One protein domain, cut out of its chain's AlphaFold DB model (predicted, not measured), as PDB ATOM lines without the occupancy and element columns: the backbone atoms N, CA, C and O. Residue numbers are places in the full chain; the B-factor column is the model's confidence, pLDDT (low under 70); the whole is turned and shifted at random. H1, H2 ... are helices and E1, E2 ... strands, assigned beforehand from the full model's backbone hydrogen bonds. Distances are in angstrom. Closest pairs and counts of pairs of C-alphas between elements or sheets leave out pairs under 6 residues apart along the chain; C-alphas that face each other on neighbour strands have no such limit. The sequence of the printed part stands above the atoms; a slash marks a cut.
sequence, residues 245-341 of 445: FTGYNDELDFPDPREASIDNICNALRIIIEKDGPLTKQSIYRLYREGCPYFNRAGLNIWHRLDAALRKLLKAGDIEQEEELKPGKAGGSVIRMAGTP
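AT A GLANCE: This is residues 245 to 341 of the 445 residues of the protein "DUF559 domain-containing protein" of Desulfobacca acetoxidans (UniProt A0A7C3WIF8). Three helices cross one another steeply in a small cluster, and a two-stranded hairpin, E1 and E2, packs on the side where H1 and H3 end and H2 begins. Residues 245 to 261, with no named element, run along the outside before H1. The printed part has 97 residues, with named elements in the order H1, H2, H3, E1, E2; the sheet, E1 - E2, is antiparallel and the class is mostly helix. The whole is compact, with a radius of gyration of the C-alphas of 12.8 A and spans of 34 by 25 by 25 A.

HOW THE PARTS SIT: Start at H1, residues 262 to 276. H2, residues 281 to 290, touches residues 268 to 273 of H1 alone, about perpendicular at 76 degrees; their closest C-alphas, Ile 272 and Ile 284, are 6.8 A apart. H3, residues 301 to 316, touches H1 at 76 degrees, about perpendicular, closest at the C-alphas of Cys 266 and Ala 309, 5.1 A. H2 and H3 are close but not clearly touching, with the C-alphas of Tyr 285 and Leu 306 7.7 A apart. Next comes the hairpin of E1, residues 319 to 323, and E2, residues 333 to 337: look for N 320 and O 336 at 2.8 A. Residues 279 to 280 pair antiparallel with 334 to 335 of E2. Every O i to N i+4 pair is within hydrogen-bond range in H1 and H2, and 11 of 12 in H3.

IN THESE COORDINATES: Find C-alpha 262 at (-2.866, -44.076, -34.731); from there H1 runs 21.0 A to C-alpha 276. H2 covers 14.4 A, H3 23.4 A, E1 13.7 A and E2 13.6 A, ending at C-alpha 337 at (-2.356, -29.500, -45.411).

THE WHOLE: The C-alphas farthest apart, Glu 251 and Lys 326, are 36.9 A apart. The printed part has no cut and no long link. The pLDDT is under 70 at residues 294 to 302 and 326 to 332.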
ATOM      1  N   PHE A 245      -4.559 -20.354 -32.832       85.44
ATOM      2  CA  PHE A 245      -4.340 -21.212 -31.666       85.44
ATOM      3  C   PHE A 245      -5.373 -21.000 -30.537       85.44
ATOM      4  O   PHE A 245      -5.104 -21.310 -29.375       85.44
ATOM      5  N   THR A 246      -6.564 -20.479 -30.852       83.50
ATOM      6  CA  THR A 246      -7.686 -20.390 -29.901       83.50
ATOM      7  C   THR A 246      -8.645 -21.575 -30.040       83.50
ATOM      8  O   THR A 246      -8.704 -22.238 -31.077       83.50
ATOM      9  N   GLY A 247      -9.404 -21.874 -28.982       78.62
ATOM     10  CA  GLY A 247     -10.397 -22.955 -28.974       78.62
ATOM     11  C   GLY A 247      -9.822 -24.369 -28.854       78.62
ATOM     12  O   GLY A 247     -10.498 -25.310 -29.247       78.62
ATOM     13  N   TYR A 248      -8.586 -24.513 -28.365       82.69
ATOM     14  CA  TYR A 248      -8.043 -25.793 -27.906       82.69
ATOM     15  C   TYR A 248      -8.202 -25.870 -26.393       82.69
ATOM     16  O   TYR A 248      -7.572 -25.103 -25.661       82.69
ATOM     17  N   ASN A 249      -9.112 -26.730 -25.955       80.25
ATOM     18  CA  ASN A 249      -9.436 -26.972 -24.560       80.25
ATOM     19  C   ASN A 249      -9.855 -28.439 -24.381       80.25
ATOM     20  O   ASN A 249     -10.045 -29.177 -25.350       80.25
ATOM     21  N   ASP A 250     -10.065 -28.820 -23.129       71.88
ATOM     22  CA  ASP A 250     -10.505 -30.153 -22.715       71.88
ATOM     23  C   ASP A 250     -11.819 -30.616 -23.386       71.88
ATOM     24  O   ASP A 250     -12.071 -31.815 -23.469       71.88
ATOM     25  N   GLU A 251     -12.638 -29.698 -23.917       76.69
ATOM     26  CA  GLU A 251     -13.907 -30.012 -24.593       76.69
ATOM     27  C   GLU A 251     -13.717 -30.602 -25.996       76.69
ATOM     28  O   GLU A 251     -14.621 -31.262 -26.507       76.69
ATOM     29  N   LEU A 252     -12.550 -30.398 -26.623       81.25
ATOM     30  CA  LEU A 252     -12.217 -31.052 -27.894       81.25
ATOM     31  C   LEU A 252     -12.036 -32.570 -27.747       81.25
ATOM     32  O   LEU A 252     -12.042 -33.267 -28.764       81.25
ATOM     33  N   ASP A 253     -11.865 -33.057 -26.511       82.88
ATOM     34  CA  ASP A 253     -11.737 -34.471 -26.142       82.88
ATOM     35  C   ASP A 253     -10.775 -35.238 -27.062       82.88
ATOM     36  O   ASP A 253     -11.068 -36.320 -27.583       82.88
ATOM     37  N   PHE A 254      -9.603 -34.645 -27.326       88.00
ATOM     38  CA  PHE A 254      -8.604 -35.312 -28.144       88.00
ATOM     39  C   PHE A 254      -8.169 -36.620 -27.482       88.00
ATOM     40  O   PHE A 254      -7.962 -36.684 -26.268       88.00
ATOM     41  N   PRO A 255      -7.985 -37.678 -28.287       84.81
ATOM     42  CA  PRO A 255      -7.774 -39.008 -27.752       84.81
ATOM     43  C   PRO A 255      -6.438 -39.107 -27.002       84.81
ATOM     44  O   PRO A 255      -5.428 -38.573 -27.469       84.81
ATOM     45  N   ASP A 256      -6.388 -39.849 -25.886       83.50
ATOM     46  CA  ASP A 256      -5.118 -40.105 -25.189       83.50
ATOM     47  C   ASP A 256      -4.169 -40.867 -26.130       83.50
ATOM     48  O   ASP A 256      -4.454 -42.016 -26.500       83.50
ATOM     49  N   PRO A 257      -3.013 -40.284 -26.504       81.19
ATOM     50  CA  PRO A 257      -2.069 -40.941 -27.386       81.19
ATOM     51  C   PRO A 257      -1.608 -42.298 -26.867       81.19
ATOM     52  O   PRO A 257      -1.237 -43.129 -27.678       81.19
ATOM     53  N   ARG A 258      -1.616 -42.562 -25.555       74.62
ATOM     54  CA  ARG A 258      -1.168 -43.835 -24.959       74.62
ATOM     55  C   ARG A 258      -2.095 -44.999 -25.302       74.62
ATOM     56  O   ARG A 258      -1.619 -46.120 -25.488       74.62
ATOM     57  N   GLU A 259      -3.385 -44.734 -25.445       75.94
ATOM     58  CA  GLU A 259      -4.412 -45.765 -25.616       75.94
ATOM     59  C   GLU A 259      -4.996 -45.762 -27.031       75.94
ATOM     60  O   GLU A 259      -5.282 -46.816 -27.599       75.94
ATOM     61  N   ALA A 260      -5.102 -44.590 -27.653       83.62
ATOM     62  CA  ALA A 260      -5.834 -44.414 -28.897       83.62
ATOM     63  C   ALA A 260      -5.114 -44.930 -30.142       83.62
ATOM     64  O   ALA A 260      -3.900 -44.801 -30.286       83.62
ATOM     65  N   SER A 261      -5.870 -45.457 -31.105       88.19
ATOM     66  CA  SER A 261      -5.314 -45.887 -32.390       88.19
ATOM     67  C   SER A 261      -4.586 -44.739 -33.106       88.19
ATOM     68  O   SER A 261      -4.938 -43.567 -32.966       88.19
ATOM     69  N   ILE A 262      -3.581 -45.077 -33.923       87.88
ATOM     70  CA  ILE A 262      -2.866 -44.076 -34.731       87.88
ATOM     71  C   ILE A 262      -3.834 -43.312 -35.649       87.88
ATOM     72  O   ILE A 262      -3.631 -42.128 -35.870       87.88
ATOM     73  N   ASP A 263      -4.907 -43.948 -36.127       88.38
ATOM     74  CA  ASP A 263      -5.942 -43.297 -36.942       88.38
ATOM     75  C   ASP A 263      -6.709 -42.206 -36.190       88.38
ATOM     76  O   ASP A 263      -6.918 -41.120 -36.727       88.38
ATOM     77  N   ASN A 264      -7.066 -42.445 -34.927       89.00
ATOM     78  CA  ASN A 264      -7.740 -41.433 -34.112       89.00
ATOM     79  C   ASN A 264      -6.816 -40.242 -33.832       89.00
ATOM     80  O   ASN A 264      -7.243 -39.092 -33.912       89.00
ATOM     81  N   ILE A 265      -5.530 -40.514 -33.586       90.56
ATOM     82  CA  ILE A 265      -4.510 -39.470 -33.439       90.56
ATOM     83  C   ILE A 265      -4.341 -38.697 -34.759       90.56
ATOM     84  O   ILE A 265      -4.275 -37.471 -34.743       90.56
ATOM     85  N   CYS A 266      -4.321 -39.380 -35.911       92.12
ATOM     86  CA  CYS A 266      -4.276 -38.739 -37.230       92.12
ATOM     87  C   CYS A 266      -5.458 -37.783 -37.446       92.12
ATOM     88  O   CYS A 266      -5.247 -36.683 -37.951       92.12
ATOM     89  N   ASN A 267      -6.671 -38.164 -37.036       92.06
ATOM     90  CA  ASN A 267      -7.854 -37.309 -37.158       92.06
ATOM     91  C   ASN A 267      -7.732 -36.037 -36.308       92.06
ATOM     92  O   ASN A 267      -7.953 -34.942 -36.819       92.06
ATOM     93  N   ALA A 268      -7.307 -36.159 -35.048       92.38
ATOM     94  CA  ALA A 268      -7.089 -35.002 -34.175       92.38
ATOM     95  C   ALA A 268      -5.982 -34.072 -34.708       92.38
ATOM     96  O   ALA A 268      -6.143 -32.854 -34.741       92.38
ATOM     97  N   LEU A 269      -4.880 -34.635 -35.218       93.75
ATOM     98  CA  LEU A 269      -3.823 -33.850 -35.862       93.75
ATOM     99  C   LEU A 269      -4.306 -33.131 -37.123       93.75
ATOM    100  O   LEU A 269      -3.902 -31.995 -37.361       93.75
ATOM    101  N   ARG A 270      -5.180 -33.761 -37.916       93.69
ATOM    102  CA  ARG A 270      -5.775 -33.132 -39.098       93.69
ATOM    103  C   ARG A 270      -6.601 -31.907 -38.710       93.69
ATOM    104  O   ARG A 270      -6.394 -30.866 -39.315       93.69
ATOM    105  N   ILE A 271      -7.426 -31.996 -37.664       92.69
ATOM    106  CA  ILE A 271      -8.211 -30.858 -37.148       92.69
ATOM    107  C   ILE A 271      -7.294 -29.675 -36.800       92.69
ATOM    108  O   ILE A 271      -7.561 -28.545 -37.205       92.69
ATOM    109  N   ILE A 272      -6.183 -29.936 -36.102       93.56
ATOM    110  CA  ILE A 272      -5.208 -28.901 -35.718       93.56
ATOM    111  C   ILE A 272      -4.563 -28.256 -36.958       93.56
ATOM    112  O   ILE A 272      -4.511 -27.031 -37.076       93.56
ATOM    113  N   ILE A 273      -4.050 -29.075 -37.883       93.69
ATOM    114  CA  ILE A 273      -3.304 -28.602 -39.062       93.69
ATOM    115  C   ILE A 273      -4.230 -27.903 -40.063       93.69
ATOM    116  O   ILE A 273      -3.819 -26.939 -40.702       93.69
ATOM    117  N   GLU A 274      -5.473 -28.351 -40.195       92.81
ATOM    118  CA  GLU A 274      -6.470 -27.726 -41.061       92.81
ATOM    119  C   GLU A 274      -6.878 -26.345 -40.540       92.81
ATOM    120  O   GLU A 274      -6.928 -25.381 -41.305       92.81
ATOM    121  N   LYS A 275      -7.092 -26.220 -39.226       90.56
ATOM    122  CA  LYS A 275      -7.496 -24.958 -38.600       90.56
ATOM    123  C   LYS A 275      -6.369 -23.921 -38.600       90.56
ATOM    124  O   LYS A 275      -6.565 -22.783 -39.036       90.56
ATOM    125  N   ASP A 276      -5.183 -24.316 -38.134       90.56
ATOM    126  CA  ASP A 276      -4.083 -23.392 -37.841       90.56
ATOM    127  C   ASP A 276      -2.826 -23.601 -38.708       90.56
ATOM    128  O   ASP A 276      -1.801 -22.963 -38.463       90.56
ATOM    129  N   GLY A 277      -2.878 -24.429 -39.752       88.81
ATOM    130  CA  GLY A 277      -1.805 -24.566 -40.742       88.81
ATOM    131  C   GLY A 277      -1.469 -23.250 -41.466       88.81
ATOM    132  O   GLY A 277      -2.370 -22.436 -41.710       88.81
ATOM    133  N   PRO A 278      -0.198 -23.024 -41.862       93.00
ATOM    134  CA  PRO A 278       1.004 -23.829 -41.591       93.00
ATOM    135  C   PRO A 278       1.483 -23.742 -40.128       93.00
ATOM    136  O   PRO A 278       1.370 -22.694 -39.489       93.00
ATOM    137  N   LEU A 279       2.036 -24.841 -39.602       90.50
ATOM    138  CA  LEU A 279       2.431 -25.001 -38.197       90.50
ATOM    139  C   LEU A 279       3.819 -25.616 -38.040       90.50
ATOM    140  O   LEU A 279       4.208 -26.501 -38.797       90.50
ATOM    141  N   THR A 280       4.536 -25.242 -36.980       87.31
ATOM    142  CA  THR A 280       5.715 -26.009 -36.552       87.31
ATOM    143  C   THR A 280       5.285 -27.301 -35.848       87.31
ATOM    144  O   THR A 280       4.209 -27.369 -35.245       87.31
ATOM    145  N   LYS A 281       6.152 -28.325 -35.834       84.06
ATOM    146  CA  LYS A 281       5.910 -29.541 -35.028       84.06
ATOM    147  C   LYS A 281       5.650 -29.234 -33.549       84.06
ATOM    148  O   LYS A 281       4.781 -29.846 -32.939       84.06
ATOM    149  N   GLN A 282       6.378 -28.267 -32.986       80.94
ATOM    150  CA  GLN A 282       6.227 -27.864 -31.588       80.94
ATOM    151  C   GLN A 282       4.837 -27.274 -31.314       80.94
ATOM    152  O   GLN A 282       4.224 -27.611 -30.302       80.94
ATOM    153  N   SER A 283       4.318 -26.464 -32.239       87.12
ATOM    154  CA  SER A 283       2.960 -25.920 -32.164       87.12
ATOM    155  C   SER A 283       1.922 -27.040 -32.181       87.12
ATOM    156  O   SER A 283       1.070 -27.093 -31.305       87.12
ATOM    157  N   ILE A 284       2.031 -27.984 -33.123       89.56
ATOM    158  CA  ILE A 284       1.110 -29.129 -33.234       89.56
ATOM    159  C   ILE A 284       1.057 -29.918 -31.921       89.56
ATOM    160  O   ILE A 284      -0.014 -30.245 -31.422       89.56
ATOM    161  N   TYR A 285       2.221 -30.186 -31.338       86.56
ATOM    162  CA  TYR A 285       2.370 -30.905 -30.075       86.56
ATOM    163  C   TYR A 285       1.722 -30.182 -28.901       86.56
ATOM    164  O   TYR A 285       1.046 -30.804 -28.080       86.56
ATOM    165  N   ARG A 286       1.903 -28.863 -28.834       86.06
ATOM    166  CA  ARG A 286       1.276 -28.038 -27.810       86.06
ATOM    167  C   ARG A 286      -0.245 -28.004 -27.959       86.06
ATOM    168  O   ARG A 286      -0.931 -28.215 -26.966       86.06
ATOM    169  N   LEU A 287      -0.756 -27.783 -29.169       88.69
ATOM    170  CA  LEU A 287      -2.196 -27.677 -29.431       88.69
ATOM    171  C   LEU A 287      -2.915 -29.010 -29.225       88.69
ATOM    172  O   LEU A 287      -3.996 -29.044 -28.648       88.69
ATOM    173  N   TYR A 288      -2.286 -30.123 -29.613       88.81
ATOM    174  CA  TYR A 288      -2.809 -31.455 -29.312       88.81
ATOM    175  C   TYR A 288      -2.924 -31.676 -27.805       88.81
ATOM    176  O   TYR A 288      -3.916 -32.207 -27.319       88.81
ATOM    177  N   ARG A 289      -1.902 -31.264 -27.051       84.81
ATOM    178  CA  ARG A 289      -1.930 -31.359 -25.595       84.81
ATOM    179  C   ARG A 289      -3.057 -30.523 -24.992       84.81
ATOM    180  O   ARG A 289      -3.733 -31.013 -24.103       84.81
ATOM    181  N   GLU A 290      -3.224 -29.285 -25.446       83.62
ATOM    182  CA  GLU A 290      -4.266 -28.379 -24.940       83.62
ATOM    183  C   GLU A 290      -5.684 -28.881 -25.232       83.62
ATOM    184  O   GLU A 290      -6.598 -28.561 -24.485       83.62
ATOM    185  N   GLY A 291      -5.868 -29.682 -26.286       83.38
ATOM    186  CA  GLY A 291      -7.148 -30.323 -26.587       83.38
ATOM    187  C   GLY A 291      -7.377 -31.681 -25.910       83.38
ATOM    188  O   GLY A 291      -8.393 -32.312 -26.185       83.38
ATOM    189  N   CYS A 292      -6.435 -32.183 -25.100       82.12
ATOM    190  CA  CYS A 292      -6.495 -33.524 -24.511       82.12
ATOM    191  C   CYS A 292      -6.793 -33.461 -22.996       82.12
ATOM    192  O   CYS A 292      -5.871 -33.219 -22.211       82.12
ATOM    193  N   PRO A 293      -8.028 -33.768 -22.552       70.00
ATOM    194  CA  PRO A 293      -8.457 -33.598 -21.155       70.00
ATOM    195  C   PRO A 293      -7.735 -34.513 -20.157       70.00
ATOM    196  O   PRO A 293      -7.600 -34.209 -18.971       70.00
ATOM    197  N   TYR A 294      -7.230 -35.656 -20.621       64.44
ATOM    198  CA  TYR A 294      -6.545 -36.644 -19.781       64.44
ATOM    199  C   TYR A 294      -5.048 -36.329 -19.589       64.44
ATOM    200  O   TYR A 294      -4.313 -37.081 -18.938       64.44
ATOM    201  N   PHE A 295      -4.569 -35.212 -20.148       59.81
ATOM    202  CA  PHE A 295      -3.153 -34.898 -20.272       59.81
ATOM    203  C   PHE A 295      -2.697 -33.832 -19.267       59.81
ATOM    204  O   PHE A 295      -2.710 -32.645 -19.559       59.81
ATOM    205  N   ASN A 296      -2.182 -34.250 -18.102       49.16
ATOM    206  CA  ASN A 296      -1.598 -33.301 -17.134       49.16
ATOM    207  C   ASN A 296      -0.093 -33.466 -16.857       49.16
ATOM    208  O   ASN A 296       0.522 -32.540 -16.335       49.16
ATOM    209  N   ARG A 297       0.556 -34.576 -17.249       43.88
ATOM    210  CA  ARG A 297       2.031 -34.727 -17.205       43.88
ATOM    211  C   ARG A 297       2.523 -35.657 -18.320       43.88
ATOM    212  O   ARG A 297       2.098 -36.810 -18.416       43.88
ATOM    213  N   ALA A 298       3.407 -35.144 -19.174       41.16
ATOM    214  CA  ALA A 298       3.918 -35.858 -20.340       41.16
ATOM    215  C   ALA A 298       5.015 -36.857 -19.943       41.16
ATOM    216  O   ALA A 298       6.003 -36.483 -19.319       41.16
ATOM    217  N   GLY A 299       4.848 -38.113 -20.356       45.50
ATOM    218  CA  GLY A 299       5.934 -39.081 -20.475       45.50
ATOM    219  C   GLY A 299       6.379 -39.146 -21.937       45.50
ATOM    220  O   GLY A 299       5.569 -38.955 -22.847       45.50
ATOM    221  N   LEU A 300       7.658 -39.412 -22.165       45.25
ATOM    222  CA  LEU A 300       8.325 -39.342 -23.471       45.25
ATOM    223  C   LEU A 300       7.706 -40.239 -24.568       45.25
ATOM    224  O   LEU A 300       7.745 -39.881 -25.744       45.25
ATOM    225  N   ASN A 301       7.008 -41.318 -24.192       56.78
ATOM    226  CA  ASN A 301       6.328 -42.257 -25.102       56.78
ATOM    227  C   ASN A 301       5.200 -41.646 -25.967       56.78
ATOM    228  O   ASN A 301       4.759 -42.259 -26.940       56.78
ATOM    229  N   ILE A 302       4.716 -40.447 -25.633       67.50
ATOM    230  CA  ILE A 302       3.564 -39.813 -26.297       67.50
ATOM    231  C   ILE A 302       3.967 -39.169 -27.630       67.50
ATOM    232  O   ILE A 302       3.272 -39.338 -28.636       67.50
ATOM    233  N   TRP A 303       5.119 -38.493 -27.669       70.56
ATOM    234  CA  TRP A 303       5.590 -37.783 -28.862       70.56
ATOM    235  C   TRP A 303       5.793 -38.722 -30.047       70.56
ATOM    236  O   TRP A 303       5.421 -38.386 -31.165       70.56
ATOM    237  N   HIS A 304       6.251 -39.949 -29.799       70.62
ATOM    238  CA  HIS A 304       6.405 -40.971 -30.835       70.62
ATOM    239  C   HIS A 304       5.126 -41.307 -31.579       70.62
ATOM    240  O   HIS A 304       5.173 -41.599 -32.774       70.62
ATOM    241  N   ARG A 305       3.996 -41.333 -30.867       82.12
ATOM    242  CA  ARG A 305       2.706 -41.711 -31.447       82.12
ATOM    243  C   ARG A 305       2.147 -40.572 -32.279       82.12
ATOM    244  O   ARG A 305       1.647 -40.828 -33.370       82.12
ATOM    245  N   LEU A 306       2.352 -39.335 -31.828       84.62
ATOM    246  CA  LEU A 306       2.092 -38.139 -32.629       84.62
ATOM    247  C   LEU A 306       2.989 -38.103 -33.875       84.62
ATOM    248  O   LEU A 306       2.487 -37.944 -34.982       84.62
ATOM    249  N   ASP A 307       4.289 -38.363 -33.741       83.88
ATOM    250  CA  ASP A 307       5.217 -38.445 -34.875       83.88
ATOM    251  C   ASP A 307       4.873 -39.606 -35.829       83.88
ATOM    252  O   ASP A 307       5.015 -39.478 -37.045       83.88
ATOM    253  N   ALA A 308       4.408 -40.748 -35.314       80.44
ATOM    254  CA  ALA A 308       3.936 -41.867 -36.133       80.44
ATOM    255  C   ALA A 308       2.678 -41.498 -36.920       80.44
ATOM    256  O   ALA A 308       2.589 -41.822 -38.106       80.44
ATOM    257  N   ALA A 309       1.749 -40.780 -36.291       89.56
ATOM    258  CA  ALA A 309       0.561 -40.255 -36.941       89.56
ATOM    259  C   ALA A 309       0.911 -39.199 -38.007       89.56
ATOM    260  O   ALA A 309       0.420 -39.291 -39.131       89.56
ATOM    261  N   LEU A 310       1.835 -38.271 -37.723       89.88
ATOM    262  CA  LEU A 310       2.347 -37.313 -38.713       89.88
ATOM    263  C   LEU A 310       3.018 -38.021 -39.896       89.88
ATOM    264  O   LEU A 310       2.726 -37.705 -41.046       89.88
ATOM    265  N   ARG A 311       3.872 -39.028 -39.649       89.19
ATOM    266  CA  ARG A 311       4.481 -39.835 -40.724       89.19
ATOM    267  C   ARG A 311       3.434 -40.553 -41.569       89.19
ATOM    268  O   ARG A 311       3.606 -40.656 -42.781       89.19
ATOM    269  N   LYS A 312       2.366 -41.058 -40.945       89.38
ATOM    270  CA  LYS A 312       1.258 -41.700 -41.659       89.38
ATOM    271  C   LYS A 312       0.540 -40.703 -42.571       89.38
ATOM    272  O   LYS A 312       0.358 -41.020 -43.742       89.38
ATOM    273  N   LEU A 313       0.219 -39.507 -42.074       91.06
ATOM    274  CA  LEU A 313      -0.409 -38.435 -42.859       91.06
ATOM    275  C   LEU A 313       0.493 -37.962 -44.015       91.06
ATOM    276  O   LEU A 313       0.019 -37.813 -45.138       91.06
ATOM    277  N   LEU A 314       1.802 -37.808 -43.776       90.69
ATOM    278  CA  LEU A 314       2.780 -37.465 -44.820       90.69
ATOM    279  C   LEU A 314       2.850 -38.541 -45.909       90.69
ATOM    280  O   LEU A 314       2.873 -38.228 -47.094       90.69
ATOM    281  N   LYS A 315       2.865 -39.823 -45.520       89.25
ATOM    282  CA  LYS A 315       2.899 -40.945 -46.468       89.25
ATOM    283  C   LYS A 315       1.599 -41.068 -47.267       89.25
ATOM    284  O   LYS A 315       1.642 -41.501 -48.414       89.25
ATOM    285  N   ALA A 316       0.466 -40.718 -46.660       90.19
ATOM    286  CA  ALA A 316      -0.832 -40.674 -47.326       90.19
ATOM    287  C   ALA A 316      -0.962 -39.492 -48.303       90.19
ATOM    288  O   ALA A 316      -1.796 -39.547 -49.199       90.19
ATOM    289  N   GLY A 317      -0.122 -38.460 -48.162       90.75
ATOM    290  CA  GLY A 317      -0.195 -37.238 -48.962       90.75
ATOM    291  C   GLY A 317      -1.252 -36.244 -48.473       90.75
ATOM    292  O   GLY A 317      -1.578 -35.317 -49.203       90.75
ATOM    293  N   ASP A 318      -1.777 -36.418 -47.253       89.56
ATOM    294  CA  ASP A 318      -2.768 -35.508 -46.656       89.56
ATOM    295  C   ASP A 318      -2.134 -34.184 -46.201       89.56
ATOM    296  O   ASP A 318      -2.781 -33.136 -46.175       89.56
ATOM    297  N   ILE A 319      -0.860 -34.244 -45.807       94.44
ATOM    298  CA  ILE A 319      -0.077 -33.107 -45.321       94.44
ATOM    299  C   ILE A 319       1.261 -33.038 -46.051       94.44
ATOM    300  O   ILE A 319       1.799 -34.050 -46.501       94.44
ATOM    301  N   GLU A 320       1.825 -31.839 -46.114       91.06
ATOM    302  CA  GLU A 320       3.143 -31.557 -46.671       91.06
ATOM    303  C   GLU A 320       4.061 -31.005 -45.573       91.06
ATOM    304  O   GLU A 320       3.621 -30.259 -44.693       91.06
ATOM    305  N   GLN A 321       5.343 -31.379 -45.620       89.62
ATOM    306  CA  GLN A 321       6.377 -30.911 -44.695       89.62
ATOM    307  C   GLN A 321       7.483 -30.195 -45.472       89.62
ATOM    308  O   GLN A 321       8.082 -30.771 -46.379       89.62
ATOM    309  N   GLU A 322       7.809 -28.971 -45.060       85.69
ATOM    310  CA  GLU A 322       8.900 -28.174 -45.620       85.69
ATOM    311  C   GLU A 322       9.945 -27.852 -44.539       85.69
ATOM    312  O   GLU A 322       9.614 -27.501 -43.406       85.69
ATOM    313  N   GLU A 323      11.229 -27.997 -44.880       81.94
ATOM    314  CA  GLU A 323      12.353 -27.595 -44.022       81.94
ATOM    315  C   GLU A 323      12.767 -26.161 -44.360       81.94
ATOM    316  O   GLU A 323      13.526 -25.886 -45.303       81.94
ATOM    317  N   GLU A 324      12.238 -25.216 -43.591       79.06
ATOM    318  CA  GLU A 324      12.467 -23.793 -43.807       79.06
ATOM    319  C   GLU A 324      13.831 -23.351 -43.253       79.06
ATOM    320  O   GLU A 324      14.536 -22.549 -43.884       79.06
ATOM    321  N   LEU A 325      14.269 -23.948 -42.137       72.94
ATOM    322  CA  LEU A 325      15.602 -23.754 -41.547       72.94
ATOM    323  C   LEU A 325      16.546 -24.929 -41.872       72.94
ATOM    324  O   LEU A 325      16.257 -25.774 -42.712       72.94
ATOM    325  N   LYS A 326      17.752 -24.939 -41.285       62.28
ATOM    326  CA  LYS A 326      18.697 -26.052 -41.478       62.28
ATOM    327  C   LYS A 326      18.108 -27.353 -40.893       62.28
ATOM    328  O   LYS A 326      17.613 -27.301 -39.764       62.28
ATOM    329  N   PRO A 327      18.240 -28.495 -41.595       49.62
ATOM    330  CA  PRO A 327      17.713 -29.777 -41.136       49.62
ATOM    331  C   PRO A 327      18.291 -30.153 -39.767       49.62
ATOM    332  O   PRO A 327      19.482 -29.954 -39.510       49.62
ATOM    333  N   GLY A 328      17.441 -30.680 -38.884       46.66
ATOM    334  CA  GLY A 328      17.824 -31.106 -37.533       46.66
ATOM    335  C   GLY A 328      17.786 -30.014 -36.455       46.66
ATOM    336  O   GLY A 328      18.121 -30.297 -35.308       46.66
ATOM    337  N   LYS A 329      17.364 -28.779 -36.771       53.59
ATOM    338  CA  LYS A 329      17.067 -27.757 -35.752       53.59
ATOM    339  C   LYS A 329      15.582 -27.773 -35.376       53.59
ATOM    340  O   LYS A 329      14.718 -27.731 -36.251       53.59
ATOM    341  N   ALA A 330      15.289 -27.775 -34.073       48.22
ATOM    342  CA  ALA A 330      13.932 -27.598 -33.556       48.22
ATOM    343  C   ALA A 330      13.298 -26.310 -34.127       48.22
ATOM    344  O   ALA A 330      13.958 -25.271 -34.184       48.22
ATOM    345  N   GLY A 331      12.050 -26.403 -34.601       54.81
ATOM    346  CA  GLY A 331      11.326 -25.296 -35.247       54.81
ATOM    347  C   GLY A 331      11.657 -25.059 -36.729       54.81
ATOM    348  O   GLY A 331      11.134 -24.118 -37.314       54.81
ATOM    349  N   GLY A 332      12.512 -25.881 -37.353       65.31
ATOM    350  CA  GLY A 332      12.848 -25.758 -38.780       65.31
ATOM    351  C   GLY A 332      11.846 -26.397 -39.744       65.31
ATOM    352  O   GLY A 332      11.722 -25.942 -40.879       65.31
ATOM    353  N   SER A 333      11.114 -27.404 -39.267       80.00
ATOM    354  CA  SER A 333      10.114 -28.129 -40.041       80.00
ATOM    355  C   SER A 333       8.727 -27.520 -39.846       80.00
ATOM    356  O   SER A 333       8.192 -27.510 -38.732       80.00
ATOM    357  N   VAL A 334       8.149 -27.064 -40.955       88.12
ATOM    358  CA  VAL A 334       6.791 -26.526 -41.041       88.12
ATOM    359  C   VAL A 334       5.906 -27.536 -41.762       88.12
ATOM    360  O   VAL A 334       6.307 -28.130 -42.761       88.12
ATOM    361  N   ILE A 335       4.720 -27.770 -41.212       91.25
ATOM    362  CA  ILE A 335       3.736 -28.744 -41.674       91.25
ATOM    363  C   ILE A 335       2.451 -28.003 -42.036       91.25
ATOM    364  O   ILE A 335       1.998 -27.128 -41.296       91.25
ATOM    365  N   ARG A 336       1.846 -28.368 -43.164       94.00
ATOM    366  CA  ARG A 336       0.563 -27.831 -43.636       94.00
ATOM    367  C   ARG A 336      -0.261 -28.913 -44.319       94.00
ATOM    368  O   ARG A 336       0.274 -29.966 -44.659       94.00
ATOM    369  N   MET A 337      -1.538 -28.641 -44.559       94.44
ATOM    370  CA  MET A 337      -2.356 -29.500 -45.411       94.44
ATOM    371  C   MET A 337      -1.810 -29.511 -46.847       94.44
ATOM    372  O   MET A 337      -1.242 -28.525 -47.337       94.44
ATOM    373  N   ALA A 338      -1.957 -30.646 -47.525       91.12
ATOM    374  CA  ALA A 338      -1.565 -30.746 -48.919       91.12
ATOM    375  C   ALA A 338      -2.432 -29.823 -49.792       91.12
ATOM    376  O   ALA A 338      -3.641 -29.711 -49.594       91.12
ATOM    377  N   GLY A 339      -1.805 -29.122 -50.735       86.94
ATOM    378  CA  GLY A 339      -2.497 -28.173 -51.618       86.94
ATOM    379  C   GLY A 339      -2.920 -26.838 -50.984       86.94
ATOM    380  O   GLY A 339      -3.474 -25.997 -51.690       86.94
ATOM    381  N   THR A 340      -2.646 -26.591 -49.695       88.06
ATOM    382  CA  THR A 340      -2.854 -25.261 -49.091       88.06
ATOM    383  C   THR A 340      -1.640 -24.343 -49.283       88.06
ATOM    384  O   THR A 340      -0.519 -24.844 -49.401       88.06
ATOM    385  N   PRO A 341      -1.821 -23.008 -49.248       86.00
ATOM    386  CA  PRO A 341      -0.739 -22.030 -49.374       86.00
ATOM    387  C   PRO A 341       0.425 -22.286 -48.410       86.00
ATOM    388  O   PRO A 341       0.220 -22.660 -47.253       86.00
TER     389      PRO A 341